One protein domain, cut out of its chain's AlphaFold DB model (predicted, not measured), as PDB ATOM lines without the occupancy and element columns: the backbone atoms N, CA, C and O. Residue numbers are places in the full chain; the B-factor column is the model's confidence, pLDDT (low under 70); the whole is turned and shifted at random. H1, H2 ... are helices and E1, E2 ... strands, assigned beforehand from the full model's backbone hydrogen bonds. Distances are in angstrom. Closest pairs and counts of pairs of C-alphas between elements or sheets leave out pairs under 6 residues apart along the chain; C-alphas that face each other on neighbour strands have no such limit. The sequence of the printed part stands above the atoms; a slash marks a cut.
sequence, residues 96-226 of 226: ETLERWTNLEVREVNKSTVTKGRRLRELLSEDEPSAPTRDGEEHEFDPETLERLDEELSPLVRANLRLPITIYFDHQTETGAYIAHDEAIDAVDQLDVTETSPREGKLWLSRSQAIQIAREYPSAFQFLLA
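This is residues 96 to 226 of the 226 residues of an uncharacterized protein of Thermoplasmatales archaeon SW_10_69_26 (UniProt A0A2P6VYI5). A small, strongly twisted sheet of four strands, E5, E4, E3 and E6, has helix H6 over one face and H5 packed on that face beside the strands, while H2, H3 and H4 cluster beyond the end where E3 and E6 begin. The hairpin of E1 and E2 stands off beyond the E6 edge, and H1 reaches out past the other end of the sheet as an arm, its residues 96 to 102 sticking out free. The printed part has 131 residues, with six named helices and six named strands that follow along the chain as H1, H2, E1, E2, H3, H4, E3, E4, H5, E5, H6, E6; the class is mixed, helices and strands. The larger sheet runs E5, E4, E3, E6 and is mixed; the smaller, E1 and E2, is antiparallel. The whole is compact, with a radius of gyration of the C-alphas of 15.1 A, and the C-alphas span 48 by 35 by 21 A.

In the larger sheet, E5 is residues 202 to 205, 9.4 A long, E4 is residues 177 to 180, 10.3 A, E3 is residues 165 to 169, 13.0 A, and E6 is residues 221 to 225, 13.4 A, ending with C-alpha 225 at (-22.912, 38.165, -57.805). H6, residues 207 to 216, measures 14.5 A, and H5, residues 182 to 190, 12.2 A. H3 is residues 143 to 152, 14.3 A, with C-alpha 143 at (-18.444, 44.605, -33.019); H4 is residues 155 to 160, 9.0 A, and H2 is residues 120 to 123, 5.3 A. E1 is residues 130 to 132, 7.0 A, and E2 is residues 138 to 140, 6.1 A. H1, the longest helix, is residues 96 to 109, 20.0 A, beginning with C-alpha 96 at (-19.318, 32.825, -75.771).

E3 and E6 are parallel neighbours, with N 167 and O 222 2.8 A apart, within hydrogen-bond range. E3 and E4 form a hairpin, antiparallel, with N 168 and O 178 at 2.8 A. E5 and E4 are antiparallel, with N 179 and O 203 at 2.9 A. H5 and H6 are on the same face of the sheet, giving two layers, a sheet with helices on one face. H6 has a height over the sheet of 9.0 A and lies over E3 and only just over E4, where 3 of its C-alphas fall; on the local plane its line and that of E3 stand at 20 degrees, along the strands. E5, H6 and E6 make a split strand-helix-strand unit, two strands running the same way with E4 and E3 between them, and its crossover is right-handed. H5 has a height over the sheet of 5.2 A and lies over none of the strands; its C-alpha of Ile 185 is 6.3 A from that of Leu 203 in E5, their closest pair. H4 and H5 touch, closest at the C-alphas of Val 157 and Ala 187, 6.3 A, opposite ways at a steep tilt of 36 degrees, only just past shallow. H2 touches H4, closest at the C-alphas of Leu 120 and Arg 158, 6.3 A. H2 and H3 only just touch, with 3 pairs of C-alphas within 8 A, the closest being those of Leu 120 and Leu 146 at 7.1 A. In the hairpin of E1 and E2, N 139 and O 131 are 2.8 A apart; both strands are apart from E6. H1 only grazes the sheet with residues 103 to 109, its closest C-alphas to E6 being those of Val 106 and Leu 225, 6.1 A. Every O i to N i+4 pair is within hydrogen-bond range in H1, H3, H5 and H6; H4 has 1 of 2, and H2 is too short for such a pair.

The two C-alphas farthest apart are those of Thr 97 and Glu 151, 48.9 A. The printed part runs from residue 96 to 226, the chain's last residue, and has no cut. The link from H5 to E5, with 11 residues between them, is long; the other links are tight or short. Residues 118 to 119, between H1 and H2, pair antiparallel with residues 162 to 163, between H4 and E3. The mean pLDDT of the printed part is 90.4, and residues 173 to 175, in the link from E3 to E4, are under 70.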
ATOM      1  N   GLU A  96     -20.574  33.147 -76.462       86.12
ATOM      2  CA  GLU A  96     -19.318  32.825 -75.771       86.12
ATOM      3  C   GLU A  96     -18.533  34.093 -75.394       86.12
ATOM      4  O   GLU A  96     -18.013  34.226 -74.281       86.12
ATOM      5  N   THR A  97     -18.471  35.068 -76.303       84.19
ATOM      6  CA  THR A  97     -17.870  36.372 -76.022       84.19
ATOM      7  C   THR A  97     -18.665  37.116 -74.953       84.19
ATOM      8  O   THR A  97     -18.055  37.674 -74.038       84.19
ATOM      9  N   LEU A  98     -20.000  37.107 -75.016       85.06
ATOM     10  CA  LEU A  98     -20.841  37.740 -73.999       85.06
ATOM     11  C   LEU A  98     -20.633  37.099 -72.620       85.06
ATOM     12  O   LEU A  98     -20.344  37.811 -71.660       85.06
ATOM     13  N   GLU A  99     -20.695  35.773 -72.523       85.00
ATOM     14  CA  GLU A  99     -20.439  35.013 -71.297       85.00
ATOM     15  C   GLU A  99     -19.053  35.320 -70.728       85.00
ATOM     16  O   GLU A  99     -18.893  35.541 -69.526       85.00
ATOM     17  N   ARG A 100     -18.023  35.377 -71.578       85.25
ATOM     18  CA  ARG A 100     -16.664  35.716 -71.148       85.25
ATOM     19  C   ARG A 100     -16.587  37.118 -70.545       85.25
ATOM     20  O   ARG A 100     -15.936  37.284 -69.514       85.25
ATOM     21  N   TRP A 101     -17.211  38.113 -71.171       84.50
ATOM     22  CA  TRP A 101     -17.239  39.484 -70.652       84.50
ATOM     23  C   TRP A 101     -18.041  39.581 -69.355       84.50
ATOM     24  O   TRP A 101     -17.546  40.154 -68.387       84.50
ATOM     25  N   THR A 102     -19.212  38.946 -69.293       83.06
ATOM     26  CA  THR A 102     -20.031  38.868 -68.077       83.06
ATOM     27  C   THR A 102     -19.248  38.240 -66.928       83.06
ATOM     28  O   THR A 102     -19.206  38.789 -65.835       83.06
ATOM     29  N   ASN A 103     -18.527  37.144 -67.177       83.69
ATOM     30  CA  ASN A 103     -17.690  36.500 -66.165       83.69
ATOM     31  C   ASN A 103     -16.540  37.390 -65.669       83.69
ATOM     32  O   ASN A 103     -16.149  37.287 -64.505       83.69
ATOM     33  N   LEU A 104     -15.965  38.238 -66.528       83.31
ATOM     34  CA  LEU A 104     -14.953  39.211 -66.104       83.31
ATOM     35  C   LEU A 104     -15.570  40.288 -65.207       83.31
ATOM     36  O   LEU A 104     -15.006  40.582 -64.157       83.31
ATOM     37  N   GLU A 105     -16.744  40.800 -65.572       83.38
ATOM     38  CA  GLU A 105     -17.467  41.798 -64.781       83.38
ATOM     39  C   GLU A 105     -17.885  41.244 -63.411       83.38
ATOM     40  O   GLU A 105     -17.647  41.866 -62.380       83.38
ATOM     41  N   VAL A 106     -18.423  40.022 -63.369       83.56
ATOM     42  CA  VAL A 106     -18.796  39.338 -62.121       83.56
ATOM     43  C   VAL A 106     -17.586  39.165 -61.201       83.56
ATOM     44  O   VAL A 106     -17.684  39.345 -59.986       83.56
ATOM     45  N   ARG A 107     -16.418  38.822 -61.760       79.56
ATOM     46  CA  ARG A 107     -15.179  38.713 -60.976       79.56
ATOM     47  C   ARG A 107     -14.748  40.057 -60.409       79.56
ATOM     48  O   ARG A 107     -14.320  40.089 -59.260       79.56
ATOM     49  N   GLU A 108     -14.869  41.123 -61.193       82.44
ATOM     50  CA  GLU A 108     -14.532  42.481 -60.766       82.44
ATOM     51  C   GLU A 108     -15.427  42.938 -59.607       82.44
ATOM     52  O   GLU A 108     -14.924  43.364 -58.571       82.44
ATOM     53  N   VAL A 109     -16.745  42.755 -59.733       79.31
ATOM     54  CA  VAL A 109     -17.729  43.116 -58.697       79.31
ATOM     55  C   VAL A 109     -17.477  42.376 -57.379       79.31
ATOM     56  O   VAL A 109     -17.670  42.937 -56.304       79.31
ATOM     57  N   ASN A 110     -17.010  41.129 -57.445       86.88
ATOM     58  CA  ASN A 110     -16.797  40.284 -56.271       86.88
ATOM     59  C   ASN A 110     -15.395  40.418 -55.636       86.88
ATOM     60  O   ASN A 110     -15.027  39.587 -54.800       86.88
ATOM     61  N   LYS A 111     -14.571  41.395 -56.036       81.75
ATOM     62  CA  LYS A 111     -13.208  41.573 -55.493       81.75
ATOM     63  C   LYS A 111     -13.176  41.847 -53.989       81.75
ATOM     64  O   LYS A 111     -12.334  41.298 -53.284       81.75
ATOM     65  N   SER A 112     -14.133  42.619 -53.487       80.12
ATOM     66  CA  SER A 112     -14.257  42.927 -52.058       80.12
ATOM     67  C   SER A 112     -14.917  41.807 -51.245       80.12
ATOM     68  O   SER A 112     -15.105  41.946 -50.037       80.12
ATOM     69  N   THR A 113     -15.274  40.674 -51.864       86.44
ATOM     70  CA  THR A 113     -15.887  39.555 -51.142       86.44
ATOM     71  C   THR A 113     -14.866  38.804 -50.292       86.44
ATOM     72  O   THR A 113     -13.770  38.488 -50.763       86.44
ATOM     73  N   VAL A 114     -15.241  38.458 -49.060       89.31
ATOM     74  CA  VAL A 114     -14.413  37.658 -48.148       89.31
ATOM     75  C   VAL A 114     -14.116  36.283 -48.752       89.31
ATOM     76  O   VAL A 114     -15.005  35.560 -49.201       89.31
ATOM     77  N   THR A 115     -12.836  35.903 -48.769       80.44
ATOM     78  CA  THR A 115     -12.379  34.636 -49.376       80.44
ATOM     79  C   THR A 115     -12.652  33.424 -48.505       80.44
ATOM     80  O   THR A 115     -12.935  32.334 -49.007       80.44
ATOM     81  N   LYS A 116     -12.525  33.598 -47.191       83.12
ATOM     82  CA  LYS A 116     -12.647  32.534 -46.204       83.12
ATOM     83  C   LYS A 116     -13.374  33.068 -44.983       83.12
ATOM     84  O   LYS A 116     -12.784  33.775 -44.172       83.12
ATOM     85  N   GLY A 117     -14.634  32.666 -44.835       88.69
ATOM     86  CA  GLY A 117     -15.441  33.080 -43.694       88.69
ATOM     87  C   GLY A 117     -14.828  32.650 -42.356       88.69
ATOM     88  O   GLY A 117     -14.374  31.503 -42.198       88.69
ATOM     89  N   ARG A 118     -14.821  33.569 -41.391       95.06
ATOM     90  CA  ARG A 118     -14.324  33.376 -40.018       95.06
ATOM     91  C   ARG A 118     -15.470  32.956 -39.106       95.06
ATOM     92  O   ARG A 118     -16.617  33.285 -39.377       95.06
ATOM     93  N   ARG A 119     -15.201  32.178 -38.052       95.94
ATOM     94  CA  ARG A 119     -16.277  31.769 -37.131       95.94
ATOM     95  C   ARG A 119     -16.666  32.928 -36.218       95.94
ATOM     96  O   ARG A 119     -15.773  33.623 -35.746       95.94
ATOM     97  N   LEU A 120     -17.951  33.047 -35.880       95.94
ATOM     98  CA  LEU A 120     -18.453  34.103 -34.987       95.94
ATOM     99  C   LEU A 120     -17.662  34.180 -33.667       95.94
ATOM    100  O   LEU A 120     -17.133  35.228 -33.320       95.94
ATOM    101  N   ARG A 121     -17.463  33.041 -32.994       94.00
ATOM    102  CA  ARG A 121     -16.672  32.951 -31.747       94.00
ATOM    103  C   ARG A 121     -15.225  33.449 -31.858       94.00
ATOM    104  O   ARG A 121     -14.631  33.788 -30.847       94.00
ATOM    105  N   GLU A 122     -14.625  33.363 -33.047       94.44
ATOM    106  CA  GLU A 122     -13.245  33.813 -33.266       94.44
ATOM    107  C   GLU A 122     -13.231  35.334 -33.401       94.44
ATOM    108  O   GLU A 122     -12.422  35.984 -32.755       94.44
ATOM    109  N   LEU A 123     -14.182  35.884 -34.159       95.69
ATOM    110  CA  LEU A 123     -14.342  37.326 -34.342       95.69
ATOM    111  C   LEU A 123     -14.686  38.036 -33.024       95.69
ATOM    112  O   LEU A 123     -14.094  39.057 -32.717       95.69
ATOM    113  N   LEU A 124     -15.549  37.452 -32.186       95.00
ATOM    114  CA  LEU A 124     -15.890  37.995 -30.857       95.00
ATOM    115  C   LEU A 124     -14.706  38.063 -29.876       95.00
ATOM    116  O   LEU A 124     -14.805  38.710 -28.840       95.00
ATOM    117  N   SER A 125     -13.614  37.345 -30.153       94.38
ATOM    118  CA  SER A 125     -12.416  37.341 -29.302       94.38
ATOM    119  C   SER A 125     -11.312  38.283 -29.786       94.38
ATOM    120  O   SER A 125     -10.271  38.369 -29.137       94.38
ATOM    121  N   GLU A 126     -11.509  38.936 -30.932       94.44
ATOM    122  CA  GLU A 126     -10.552  39.859 -31.542       94.44
ATOM    123  C   GLU A 126     -10.900  41.303 -31.150       94.44
ATOM    124  O   GLU A 126     -12.069  41.673 -31.125       94.44
ATOM    125  N   ASP A 127      -9.884  42.125 -30.867       91.12
ATOM    126  CA  ASP A 127     -10.080  43.558 -30.589       91.12
ATOM    127  C   ASP A 127     -10.524  44.327 -31.853       91.12
ATOM    128  O   ASP A 127     -11.308  45.268 -31.777       91.12
ATOM    129  N   GLU A 128     -10.028  43.902 -33.020       93.25
ATOM    130  CA  GLU A 128     -10.342  44.456 -34.344       93.25
ATOM    131  C   GLU A 128     -10.757  43.305 -35.285       93.25
ATOM    132  O   GLU A 128      -9.919  42.754 -36.011       93.25
ATOM    133  N   PRO A 129     -12.031  42.870 -35.242       95.69
ATOM    134  CA  PRO A 129     -12.477  41.692 -35.974       95.69
ATOM    135  C   PRO A 129     -12.464  41.945 -37.483       95.69
ATOM    136  O   PRO A 129     -13.140  42.841 -37.990       95.69
ATOM    137  N   SER A 130     -11.723  41.122 -38.224       95.56
ATOM    138  CA  SER A 130     -11.542  41.296 -39.672       95.56
ATOM    139  C   SER A 130     -11.370  39.974 -40.432       95.56
ATOM    140  O   SER A 130     -11.091  38.908 -39.862       95.56
ATOM    141  N   ALA A 131     -11.606  40.011 -41.747       94.69
ATOM    142  CA  ALA A 131     -11.334  38.888 -42.638       94.69
ATOM    143  C   ALA A 131     -10.809  39.321 -44.019       94.69
ATOM    144  O   ALA A 131     -11.343  40.256 -44.618       94.69
ATOM    145  N   PRO A 132      -9.878  38.550 -44.613       93.12
ATOM    146  CA  PRO A 132      -9.284  38.898 -45.895       93.12
ATOM    147  C   PRO A 132     -10.259  38.706 -47.066       93.12
ATOM    148  O   PRO A 132     -10.885  37.647 -47.253       93.12
ATOM    149  N   THR A 133     -10.327  39.721 -47.917       93.88
ATOM    150  CA  THR A 133     -11.097  39.752 -49.169       93.88
ATOM    151  C   THR A 133     -10.335  39.115 -50.334       93.88
ATOM    152  O   THR A 133      -9.166  38.738 -50.213       93.88
ATOM    153  N   ARG A 134     -10.996  38.942 -51.487       88.81
ATOM    154  CA  ARG A 134     -10.378  38.384 -52.706       88.81
ATOM    155  C   ARG A 134      -9.287  39.276 -53.285       88.81
ATOM    156  O   ARG A 134      -8.370  38.741 -53.903       88.81
ATOM    157  N   ASP A 135      -9.378  40.585 -53.073       88.31
ATOM    158  CA  ASP A 135      -8.377  41.555 -53.531       88.31
ATOM    159  C   ASP A 135      -7.201  41.720 -52.551       88.31
ATOM    160  O   ASP A 135      -6.237  42.423 -52.839       88.31
ATOM    161  N   GLY A 136      -7.244  41.033 -51.402       88.75
ATOM    162  CA  GLY A 136      -6.197  41.085 -50.380       88.75
ATOM    163  C   GLY A 136      -6.332  42.238 -49.383       88.75
ATOM    164  O   GLY A 136      -5.448  42.402 -48.547       88.75
ATOM    165  N   GLU A 137      -7.419  43.010 -49.449       90.31
ATOM    166  CA  GLU A 137      -7.815  43.965 -48.406       90.31
ATOM    167  C   GLU A 137      -8.531  43.257 -47.245       90.31
ATOM    168  O   GLU A 137      -8.938  42.098 -47.377       90.31
ATOM    169  N   GLU A 138      -8.739  43.960 -46.132       92.38
ATOM    170  CA  GLU A 138      -9.487  43.460 -44.974       92.38
ATOM    171  C   GLU A 138     -10.944  43.939 -44.999       92.38
ATOM    172  O   GLU A 138     -11.238  45.102 -45.273       92.38
ATOM    173  N   HIS A 139     -11.868  43.027 -44.696       93.94
ATOM    174  CA  HIS A 139     -13.262  43.334 -44.387       93.94
ATOM    175  C   HIS A 139     -13.411  43.409 -42.872       93.94
ATOM    176  O   HIS A 139     -13.327  42.384 -42.194       93.94
ATOM    177  N   GLU A 140     -13.617  44.614 -42.354       95.56
ATOM    178  CA  GLU A 140     -13.849  44.857 -40.930       95.56
ATOM    179  C   GLU A 140     -15.289  44.491 -40.549       95.56
ATOM    180  O   GLU A 140     -16.250  44.823 -41.253       95.56
ATOM    181  N   PHE A 141     -15.434  43.797 -39.423       96.81
ATOM    182  CA  PHE A 141     -16.730  43.494 -38.836       96.81
ATOM    183  C   PHE A 141     -17.089  44.528 -37.774       96.81
ATOM    184  O   PHE A 141     -16.245  44.969 -37.002       96.81
ATOM    185  N   ASP A 142     -18.367  44.878 -37.719       95.44
ATOM    186  CA  ASP A 142     -18.931  45.739 -36.690       95.44
ATOM    187  C   ASP A 142     -19.093  44.955 -35.373       95.44
ATOM    188  O   ASP A 142     -19.888  44.006 -35.338       95.44
ATOM    189  N   PRO A 143     -18.375  45.321 -34.291       95.25
ATOM    190  CA  PRO A 143     -18.444  44.605 -33.019       95.25
ATOM    191  C   PRO A 143     -19.856  44.560 -32.432       95.25
ATOM    192  O   PRO A 143     -20.269  43.513 -31.938       95.25
ATOM    193  N   GLU A 144     -20.631  45.645 -32.560       95.75
ATOM    194  CA  GLU A 144     -22.009  45.696 -32.054       95.75
ATOM    195  C   GLU A 144     -22.896  44.669 -32.772       95.75
ATOM    196  O   GLU A 144     -23.696  43.968 -32.151       95.75
ATOM    197  N   THR A 145     -22.723  44.517 -34.087       96.38
ATOM    198  CA  THR A 145     -23.422  43.481 -34.853       96.38
ATOM    199  C   THR A 145     -22.998  42.072 -34.434       96.38
ATOM    200  O   THR A 145     -23.849  41.186 -34.344       96.38
ATOM    201  N   LEU A 146     -21.709  41.835 -34.166       97.00
ATOM    202  CA  LEU A 146     -21.233  40.524 -33.709       97.00
ATOM    203  C   LEU A 146     -21.813  40.146 -32.342       97.00
ATOM    204  O   LEU A 146     -22.230  39.001 -32.163       97.00
ATOM    205  N   GLU A 147     -21.864  41.092 -31.405       96.19
ATOM    206  CA  GLU A 147     -22.457  40.893 -30.079       96.19
ATOM    207  C   GLU A 147     -23.954  40.590 -30.179       96.19
ATOM    208  O   GLU A 147     -24.418  39.600 -29.615       96.19
ATOM    209  N   ARG A 148     -24.698  41.352 -30.992       95.94
ATOM    210  CA  ARG A 148     -26.124  41.084 -31.249       95.94
ATOM    211  C   ARG A 148     -26.360  39.681 -31.812       95.94
ATOM    212  O   ARG A 148     -27.260  38.979 -31.359       95.94
ATOM    213  N   LEU A 149     -25.525  39.236 -32.754       95.94
ATOM    214  CA  LEU A 149     -25.591  37.864 -33.266       95.94
ATOM    215  C   LEU A 149     -25.282  36.821 -32.181       95.94
ATOM    216  O   LEU A 149     -25.851  35.732 -32.214       95.94
ATOM    217  N   ASP A 150     -24.395  37.110 -31.226       95.69
ATOM    218  CA  ASP A 150     -24.113  36.186 -30.119       95.69
ATOM    219  C   ASP A 150     -25.308  36.027 -29.164       95.69
ATOM    220  O   ASP A 150     -25.562  34.933 -28.647       95.69
ATOM    221  N   GLU A 151     -26.048  37.112 -28.947       95.69
ATOM    222  CA  GLU A 151     -27.216  37.149 -28.067       95.69
ATOM    223  C   GLU A 151     -28.444  36.481 -28.695       95.69
ATOM    224  O   GLU A 151     -29.148  35.720 -28.026       95.69
ATOM    225  N   GLU A 152     -28.693  36.738 -29.981       95.38
ATOM    226  CA  GLU A 152     -29.891  36.272 -30.686       95.38
ATOM    227  C   GLU A 152     -29.781  34.800 -31.128       95.38
ATOM    228  O   GLU A 152     -30.790  34.100 -31.236       95.38
ATOM    229  N   LEU A 153     -28.563  34.280 -31.337       96.25
ATOM    230  CA  LEU A 153     -28.358  32.925 -31.852       96.25
ATOM    231  C   LEU A 153     -28.182  31.867 -30.753       96.25
ATOM    232  O   LEU A 153     -27.454  32.008 -29.762       96.25
ATOM    233  N   SER A 154     -28.769  30.694 -30.983       95.25
ATOM    234  CA  SER A 154     -28.559  29.531 -30.118       95.25
ATOM    235  C   SER A 154     -27.085  29.078 -30.108       95.25
ATOM    236  O   SER A 154     -26.386  29.190 -31.120       95.25
ATOM    237  N   PRO A 155     -26.584  28.484 -29.002       93.50
ATOM    238  CA  PRO A 155     -25.184  28.047 -28.900       93.50
ATOM    239  C   PRO A 155     -24.726  27.106 -30.024       93.50
ATOM    240  O   PRO A 155     -23.555  27.109 -30.405       93.50
ATOM    241  N   LEU A 156     -25.647  26.296 -30.559       92.50
ATOM    242  CA  LEU A 156     -25.359  25.357 -31.640       92.50
ATOM    243  C   LEU A 156     -25.048  26.081 -32.956       92.50
ATOM    244  O   LEU A 156     -24.067  25.739 -33.619       92.50
ATOM    245  N   VAL A 157     -25.853  27.084 -33.316       94.38
ATOM    246  CA  VAL A 157     -25.638  27.878 -34.532       94.38
ATOM    247  C   VAL A 157     -24.382  28.727 -34.383       94.38
ATOM    248  O   VAL A 157     -23.511  28.684 -35.250       94.38
ATOM    249  N   ARG A 158     -24.196  29.385 -33.234       93.62
ATOM    250  CA  ARG A 158     -23.008  30.210 -32.950       93.62
ATOM    251  C   ARG A 158     -21.679  29.481 -33.123       93.62
ATOM    252  O   ARG A 158     -20.706  30.051 -33.616       93.62
ATOM    253  N   ALA A 159     -21.618  28.210 -32.727       91.31
ATOM    254  CA  ALA A 159     -20.395  27.414 -32.814       91.31
ATOM    255  C   ALA A 159     -19.955  27.122 -34.263       91.31
ATOM    256  O   ALA A 159     -18.756  26.912 -34.522       91.31
ATOM    257  N   ASN A 160     -20.920  27.099 -35.186       93.06
ATOM    258  CA  ASN A 160     -20.740  26.682 -36.573       93.06
ATOM    259  C   ASN A 160     -20.833  27.840 -37.573       93.06
ATOM    260  O   ASN A 160     -20.238  27.735 -38.646       93.06
ATOM    261  N   LEU A 161     -21.503  28.940 -37.216       96.00
ATOM    262  CA  LEU A 161     -21.722  30.076 -38.100       96.00
ATOM    263  C   LEU A 161     -20.402  30.717 -38.538       96.00
ATOM    264  O   LEU A 161     -19.522  31.027 -37.723       96.00
ATOM    265  N   ARG A 162     -20.288  30.931 -39.850       96.06
ATOM    266  CA  ARG A 162     -19.186  31.651 -40.485       96.06
ATOM    267  C   ARG A 162     -19.676  32.974 -41.048       96.06
ATOM    268  O   ARG A 162     -20.718  33.014 -41.693       96.06
ATOM    269  N   LEU A 163     -18.882  34.016 -40.840       96.62
ATOM    270  CA  LEU A 163     -19.145  35.365 -41.310       96.62
ATOM    271  C   LEU A 163     -18.127  35.804 -42.376       96.62
ATOM    272  O   LEU A 163     -16.965  35.380 -42.319       96.62
ATOM    273  N   PRO A 164     -18.550  36.652 -43.330       96.44
ATOM    274  CA  PRO A 164     -19.931  37.108 -43.519       96.44
ATOM    275  C   PRO A 164     -20.830  35.999 -44.098       96.44
ATOM    276  O   PRO A 164     -20.370  35.139 -44.856       96.44
ATOM    277  N   ILE A 165     -22.124  36.031 -43.774       96.19
ATOM    278  CA  ILE A 165     -23.141  35.234 -44.462       96.19
ATOM    279  C   ILE A 165     -23.271  35.779 -45.884       96.19
ATOM    280  O   ILE A 165     -23.561  36.958 -46.102       96.19
ATOM    281  N   THR A 166     -23.038  34.917 -46.868       95.19
ATOM    282  CA  THR A 166     -23.077  35.313 -48.277       95.19
ATOM    283  C   THR A 166     -24.491  35.201 -48.833       95.19
ATOM    284  O   THR A 166     -25.092  34.126 -48.825       95.19
ATOM    285  N   ILE A 167     -24.993  36.312 -49.367       94.38
ATOM    286  CA  ILE A 167     -26.219  36.387 -50.155       94.38
ATOM    287  C   ILE A 167     -25.824  36.413 -51.633       94.38
ATOM    288  O   ILE A 167     -25.203  37.360 -52.115       94.38
ATOM    289  N   TYR A 168     -26.200  35.368 -52.353       92.94
ATOM    290  CA  TYR A 168     -25.919  35.196 -53.770       92.94
ATOM    291  C   TYR A 168     -27.001  35.882 -54.602       92.94
ATOM    292  O   TYR A 168     -28.173  35.533 -54.482       92.94
ATOM    293  N   PHE A 169     -26.621  36.832 -55.451       89.19
ATOM    294  CA  PHE A 169     -27.476  37.395 -56.491       89.19
ATOM    295  C   PHE A 169     -27.289  36.595 -57.772       89.19
ATOM    296  O   PHE A 169     -26.227  36.666 -58.380       89.19
ATOM    297  N   ASP A 170     -28.318  35.864 -58.186       80.19
ATOM    298  CA  ASP A 170     -28.311  35.138 -59.454       80.19
ATOM    299  C   ASP A 170     -28.926  36.030 -60.539       80.19
ATOM    300  O   ASP A 170     -30.108  36.379 -60.485       80.19
ATOM    301  N   HIS A 171     -28.110  36.423 -61.515       71.31
ATOM    302  CA  HIS A 171     -28.518  37.305 -62.607       71.31
ATOM    303  C   HIS A 171     -29.400  36.618 -63.665       71.31
ATOM    304  O   HIS A 171     -29.975  37.306 -64.510       71.31
ATOM    305  N   GLN A 172     -29.524  35.288 -63.620       70.69
ATOM    306  CA  GLN A 172     -30.275  34.471 -64.574       70.69
ATOM    307  C   GLN A 172     -31.669  34.073 -64.062       70.69
ATOM    308  O   GLN A 172     -32.471  33.531 -64.823       70.69
ATOM    309  N   THR A 173     -31.989  34.332 -62.788       67.25
ATOM    310  CA  THR A 173     -33.280  33.952 -62.189       67.25
ATOM    311  C   THR A 173     -34.144  35.156 -61.826       67.25
ATOM    312  O   THR A 173     -33.665  36.195 -61.378       67.25
ATOM    313  N   GLU A 174     -35.464  35.002 -61.963       63.78
ATOM    314  CA  GLU A 174     -36.439  36.039 -61.588       63.78
ATOM    315  C   GLU A 174     -36.509  36.274 -60.066       63.78
ATOM    316  O   GLU A 174     -36.925  37.344 -59.621       63.78
ATOM    317  N   THR A 175     -36.118  35.282 -59.255       64.44
ATOM    318  CA  THR A 175     -36.241  35.308 -57.784       64.44
ATOM    319  C   THR A 175     -35.125  36.115 -57.106       64.44
ATOM    320  O   THR A 175     -35.291  36.563 -55.975       64.44
ATOM    321  N   GLY A 176     -34.035  36.405 -57.823       79.00
ATOM    322  CA  GLY A 176     -33.119  37.509 -57.539       79.00
ATOM    323  C   GLY A 176     -32.022  37.243 -56.508       79.00
ATOM    324  O   GLY A 176     -30.899  37.661 -56.765       79.00
ATOM    325  N   ALA A 177     -32.282  36.577 -55.375       91.38
ATOM    326  CA  ALA A 177     -31.232  36.287 -54.389       91.38
ATOM    327  C   ALA A 177     -31.459  35.003 -53.573       91.38
ATOM    328  O   ALA A 177     -32.596  34.578 -53.363       91.38
ATOM    329  N   TYR A 178     -30.380  34.401 -53.065       93.56
ATOM    330  CA  TYR A 178     -30.461  33.268 -52.141       93.56
ATOM    331  C   TYR A 178     -29.305  33.208 -51.134       93.56
ATOM    332  O   TYR A 178     -28.214  33.713 -51.380       93.56
ATOM    333  N   ILE A 179     -29.536  32.529 -50.010       94.69
ATOM    334  CA  ILE A 179     -28.511  32.106 -49.045       94.69
ATOM    335  C   ILE A 179     -28.352  30.588 -49.152       94.69
ATOM    336  O   ILE A 179     -29.329  29.864 -49.359       94.69
ATOM    337  N   ALA A 180     -27.115  30.114 -49.053       92.19
ATOM    338  CA  ALA A 180     -26.765  28.698 -49.084       92.19
ATOM    339  C   ALA A 180     -26.056  28.290 -47.788       92.19
ATOM    340  O   ALA A 180     -25.571  29.157 -47.063       92.19
ATOM    341  N   HIS A 181     -25.928  26.975 -47.587       92.44
ATOM    342  CA  HIS A 181     -25.378  26.314 -46.395       92.44
ATOM    343  C   HIS A 181     -26.342  26.301 -45.208       92.44
ATOM    344  O   HIS A 181     -26.922  27.324 -44.847       92.44
ATOM    345  N   ASP A 182     -26.488  25.124 -44.599       93.50
ATOM    346  CA  ASP A 182     -27.466  24.882 -43.538       93.50
ATOM    347  C   ASP A 182     -27.197  25.787 -42.327       93.50
ATOM    348  O   ASP A 182     -28.122  26.391 -41.801       93.50
ATOM    349  N   GLU A 183     -25.932  26.009 -41.954       93.81
ATOM    350  CA  GLU A 183     -25.579  26.864 -40.816       93.81
ATOM    351  C   GLU A 183     -25.969  28.339 -40.998       93.81
ATOM    352  O   GLU A 183     -26.272  29.023 -40.022       93.81
ATOM    353  N   ALA A 184     -25.953  28.842 -42.235       95.44
ATOM    354  CA  ALA A 184     -26.339  30.214 -42.544       95.44
ATOM    355  C   ALA A 184     -27.861  30.349 -42.634       95.44
ATOM    356  O   ALA A 184     -28.420  31.358 -42.212       95.44
ATOM    357  N   ILE A 185     -28.527  29.321 -43.162       96.12
ATOM    358  CA  ILE A 185     -29.984  29.242 -43.213       96.12
ATOM    359  C   ILE A 185     -30.560  29.171 -41.795       96.12
ATOM    360  O   ILE A 185     -31.449  29.953 -41.477       96.12
ATOM    361  N   ASP A 186     -30.009  28.312 -40.935       95.19
ATOM    362  CA  ASP A 186     -30.413  28.173 -39.533       95.19
ATOM    363  C   ASP A 186     -30.216  29.477 -38.749       95.19
ATOM    364  O   ASP A 186     -31.028  29.819 -37.890       95.19
ATOM    365  N   ALA A 187     -29.140  30.220 -39.036       95.81
ATOM    366  CA  ALA A 187     -28.926  31.531 -38.438       95.81
ATOM    367  C   ALA A 187     -30.022  32.513 -38.859       95.81
ATOM    368  O   ALA A 187     -30.641  33.131 -38.006       95.81
ATOM    369  N   VAL A 188     -30.302  32.623 -40.157       95.25
ATOM    370  CA  VAL A 188     -31.324  33.545 -40.674       95.25
ATOM    371  C   VAL A 188     -32.731  33.191 -40.180       95.25
ATOM    372  O   VAL A 188     -33.509  34.099 -39.905       95.25
ATOM    373  N   ASP A 189     -33.037  31.902 -40.024       93.62
ATOM    374  CA  ASP A 189     -34.285  31.424 -39.417       93.62
ATOM    375  C   ASP A 189     -34.399  31.856 -37.943       93.62
ATOM    376  O   ASP A 189     -35.431  32.374 -37.529       93.62
ATOM    377  N   GLN A 190     -33.318  31.742 -37.159       94.25
ATOM    378  CA  GLN A 190     -33.303  32.163 -35.748       94.25
ATOM    379  C   GLN A 190     -33.370  33.678 -35.546       94.25
ATOM    380  O   GLN A 190     -33.894  34.119 -34.526       94.25
ATOM    381  N   LEU A 191     -32.866  34.463 -36.501       93.19
ATOM    382  CA  LEU A 191     -32.979  35.924 -36.471       93.19
ATOM    383  C   LEU A 191     -34.402  36.411 -36.808       93.19
ATOM    384  O   LEU A 191     -34.676  37.596 -36.664       93.19
ATOM    385  N   ASP A 192     -35.301  35.529 -37.269       90.00
ATOM    386  CA  ASP A 192     -36.692  35.846 -37.643       90.00
ATOM    387  C   ASP A 192     -36.813  37.015 -38.647       90.00
ATOM    388  O   ASP A 192     -37.778  37.777 -38.681       90.00
ATOM    389  N   VAL A 193     -35.806  37.170 -39.510       87.62
ATOM    390  CA  VAL A 193     -35.732  38.265 -40.497       87.62
ATOM    391  C   VAL A 193     -36.472  37.949 -41.804       87.62
ATOM    392  O   VAL A 193     -36.517  38.768 -42.728       87.62
ATOM    393  N   THR A 194     -37.027  36.741 -41.938       86.81
ATOM    394  CA  THR A 194     -37.792  36.314 -43.116       86.81
ATOM    395  C   THR A 194     -38.787  35.211 -42.783       86.81
ATOM    396  O   THR A 194     -38.461  34.233 -42.127       86.81
ATOM    397  N   GLU A 195     -39.987  35.305 -43.352       83.56
ATOM    398  CA  GLU A 195     -41.020  34.261 -43.260       83.56
ATOM    399  C   GLU A 195     -40.831  33.148 -44.316       83.56
ATOM    400  O   GLU A 195     -41.696  32.290 -44.516       83.56
ATOM    401  N   THR A 196     -39.735  33.189 -45.080       83.50
ATOM    402  CA  THR A 196     -39.535  32.285 -46.218       83.50
ATOM    403  C   THR A 196     -38.895  30.983 -45.771       83.50
ATOM    404  O   THR A 196     -37.818  30.983 -45.190       83.50
ATOM    405  N   SER A 197     -39.506  29.850 -46.117       87.06
ATOM    406  CA  SER A 197     -38.901  28.544 -45.850       87.06
ATOM    407  C   SER A 197     -37.842  28.170 -46.899       87.06
ATOM    408  O   SER A 197     -38.051  28.426 -48.095       87.06
ATOM    409  N   PRO A 198     -36.755  27.487 -46.498       91.88
ATOM    410  CA  PRO A 198     -35.748  26.971 -47.419       91.88
ATOM    411  C   PRO A 198     -36.330  25.991 -48.445       91.88
ATOM    412  O   PRO A 198     -37.227  25.198 -48.152       91.88
ATOM    413  N   ARG A 199     -35.797  26.023 -49.665       90.50
ATOM    414  CA  ARG A 199     -36.149  25.132 -50.777       90.50
ATOM    415  C   ARG A 199     -34.868  24.649 -51.437       90.50
ATOM    416  O   ARG A 199     -34.023  25.457 -51.802       90.50
ATOM    417  N   GLU A 200     -34.732  23.333 -51.584       88.69
ATOM    418  CA  GLU A 200     -33.567  22.712 -52.242       88.69
ATOM    419  C   GLU A 200     -32.218  23.092 -51.594       88.69
ATOM    420  O   GLU A 200     -31.223  23.308 -52.281       88.69
ATOM    421  N   GLY A 201     -32.181  23.206 -50.259       90.25
ATOM    422  CA  GLY A 201     -30.967  23.589 -49.519       90.25
ATOM    423  C   GLY A 201     -30.567  25.060 -49.685       90.25
ATOM    424  O   GLY A 201     -29.429  25.429 -49.399       90.25
ATOM    425  N   LYS A 202     -31.484  25.899 -50.180       93.31
ATOM    426  CA  LYS A 202     -31.302  27.342 -50.341       93.31
ATOM    427  C   LYS A 202     -32.451  28.103 -49.704       93.31
ATOM    428  O   LYS A 202     -33.613  27.725 -49.844       93.31
ATOM    429  N   LEU A 203     -32.141  29.221 -49.071       93.94
ATOM    430  CA  LEU A 203     -33.139  30.184 -48.633       93.94
ATOM    431  C   LEU A 203     -33.254  31.283 -49.688       93.94
ATOM    432  O   LEU A 203     -32.350  32.100 -49.836       93.94
ATOM    433  N   TRP A 204     -34.346  31.271 -50.450       93.06
ATOM    434  CA  TRP A 204     -34.595  32.257 -51.502       93.06
ATOM    435  C   TRP A 204     -35.158  33.544 -50.913       93.06
ATOM    436  O   TRP A 204     -36.077  33.508 -50.100       93.06
ATOM    437  N   LEU A 205     -34.624  34.679 -51.353       91.25
ATOM    438  CA  LEU A 205     -34.974  36.001 -50.855       91.25
ATOM    439  C   LEU A 205     -35.302  36.919 -52.027       91.25
ATOM    440  O   LEU A 205     -34.597  36.939 -53.034       91.25
ATOM    441  N   SER A 206     -36.321  37.758 -51.863       89.62
ATOM    442  CA  SER A 206     -36.462  38.920 -52.738       89.62
ATOM    443  C   SER A 206     -35.279  39.875 -52.543       89.62
ATOM    444  O   SER A 206     -34.703  39.983 -51.455       89.62
ATOM    445  N   ARG A 207     -34.951  40.656 -53.578       88.38
ATOM    446  CA  ARG A 207     -33.896  41.679 -53.498       88.38
ATOM    447  C   ARG A 207     -34.124  42.679 -52.360       88.38
ATOM    448  O   ARG A 207     -33.164  43.127 -51.743       88.38
ATOM    449  N   SER A 208     -35.379  43.024 -52.072       89.69
ATOM    450  CA  SER A 208     -35.730  43.906 -50.955       89.69
ATOM    451  C   SER A 208     -35.420  43.279 -49.598       89.69
ATOM    452  O   SER A 208     -34.821  43.957 -48.771       89.69
ATOM    453  N   GLN A 209     -35.757  42.001 -49.392       91.94
ATOM    454  CA  GLN A 209     -35.428  41.285 -48.152       91.94
ATOM    455  C   GLN A 209     -33.914  41.195 -47.962       91.94
ATOM    456  O   GLN A 209     -33.405  41.549 -46.907       91.94
ATOM    457  N   ALA A 210     -33.181  40.817 -49.013       92.38
ATOM    458  CA  ALA A 210     -31.724  40.745 -48.989       92.38
ATOM    459  C   ALA A 210     -31.071  42.080 -48.568       92.38
ATOM    460  O   ALA A 210     -30.179  42.103 -47.723       92.38
ATOM    461  N   ILE A 211     -31.544  43.205 -49.122       91.81
ATOM    462  CA  ILE A 211     -31.058  44.547 -48.762       91.81
ATOM    463  C   ILE A 211     -31.447  44.924 -47.330       91.81
ATOM    464  O   ILE A 211     -30.659  45.575 -46.649       91.81
ATOM    465  N   GLN A 212     -32.648  44.562 -46.880       93.88
ATOM    466  CA  GLN A 212     -33.103  44.848 -45.522       93.88
ATOM    467  C   GLN A 212     -32.248  44.114 -44.484       93.88
ATOM    468  O   GLN A 212     -31.715  44.764 -43.590       93.88
ATOM    469  N   ILE A 213     -32.035  42.808 -44.665       93.94
ATOM    470  CA  ILE A 213     -31.223  41.977 -43.764       93.94
ATOM    471  C   ILE A 213     -29.802  42.542 -43.642       93.94
ATOM    472  O   ILE A 213     -29.310  42.769 -42.541       93.94
ATOM    473  N   ALA A 214     -29.162  42.863 -44.772       93.44
ATOM    474  CA  ALA A 214     -27.804  43.413 -44.770       93.44
ATOM    475  C   ALA A 214     -27.696  44.815 -44.140       93.44
ATOM    476  O   ALA A 214     -26.605  45.235 -43.761       93.44
ATOM    477  N   ARG A 215     -28.805  45.562 -44.047       93.50
ATOM    478  CA  ARG A 215     -28.855  46.856 -43.347       93.50
ATOM    479  C   ARG A 215     -29.058  46.699 -41.847       93.50
ATOM    480  O   ARG A 215     -28.589  47.546 -41.098       93.50
ATOM    481  N   GLU A 216     -29.789  45.673 -41.435       94.25
ATOM    482  CA  GLU A 216     -30.103  45.405 -40.032       94.25
ATOM    483  C   GLU A 216     -28.920  44.793 -39.271       94.25
ATOM    484  O   GLU A 216     -28.720  45.100 -38.093       94.25
ATOM    485  N   TYR A 217     -28.109  44.004 -39.983       95.31
ATOM    486  CA  TYR A 217     -26.874  43.390 -39.499       95.31
ATOM    487  C   TYR A 217     -25.702  43.788 -40.413       95.31
ATOM    488  O   TYR A 217     -25.267  42.995 -41.263       95.31
ATOM    489  N   PRO A 218     -25.210  45.038 -40.307       92.25
ATOM    490  CA  PRO A 218     -24.109  45.518 -41.133       92.25
ATOM    491  C   PRO A 218     -22.856  44.661 -40.927       92.25
ATOM    492  O   PRO A 218     -22.622  44.131 -39.848       92.25
ATOM    493  N   SER A 219     -22.033  44.511 -41.968       93.56
ATOM    494  CA  SER A 219     -20.799  43.692 -42.003       93.56
ATOM    495  C   SER A 219     -20.963  42.170 -41.836       93.56
ATOM    496  O   SER A 219     -20.116  41.421 -42.325       93.56
ATOM    497  N   ALA A 220     -22.046  41.696 -41.210       95.88
ATOM    498  CA  ALA A 220     -22.331  40.275 -41.028       95.88
ATOM    499  C   ALA A 220     -22.869  39.606 -42.298       95.88
ATOM    500  O   ALA A 220     -22.726  38.394 -42.456       95.88
ATOM    501  N   PHE A 221     -23.452  40.384 -43.211       95.38
ATOM    502  CA  PHE A 221     -23.915  39.918 -44.513       95.38
ATOM    503  C   PHE A 221     -23.124  40.565 -45.640       95.38
ATOM    504  O   PHE A 221     -22.749  41.737 -45.578       95.38
ATOM    505  N   GLN A 222     -22.919  39.803 -46.710       94.19
ATOM    506  CA  GLN A 222     -22.258  40.291 -47.911       94.19
ATOM    507  C   GLN A 222     -22.953  39.771 -49.163       94.19
ATOM    508  O   GLN A 222     -23.442  38.643 -49.198       94.19
ATOM    509  N   PHE A 223     -22.975  40.593 -50.209       92.31
ATOM    510  CA  PHE A 223     -23.511  40.206 -51.505       92.31
ATOM    511  C   PHE A 223     -22.419  39.616 -52.392       92.31
ATOM    512  O   PHE A 223     -21.325  40.170 -52.488       92.31
ATOM    513  N   LEU A 224     -22.744  38.519 -53.067       91.50
ATOM    514  CA  LEU A 224     -21.929  37.942 -54.127       91.50
ATOM    515  C   LEU A 224     -22.781  37.841 -55.388       91.50
ATOM    516  O   LEU A 224     -23.874  37.285 -55.353       91.50
ATOM    517  N   LEU A 225     -22.286  38.370 -56.502       88.31
ATOM    518  CA  LEU A 225     -22.912  38.165 -57.805       88.31
ATOM    519  C   LEU A 225     -22.513  36.775 -58.322       88.31
ATOM    520  O   LEU A 225     -21.317  36.491 -58.429       88.31
ATOM    521  N   ALA A 226     -23.501  35.915 -58.566       79.56
ATOM    522  CA  ALA A 226     -23.346  34.511 -58.949       79.56
ATOM    523  C   ALA A 226     -23.743  34.268 -60.407       79.56
ATOM    524  O   ALA A 226     -24.665  34.964 -60.903       79.56
TER     525      ALA A 226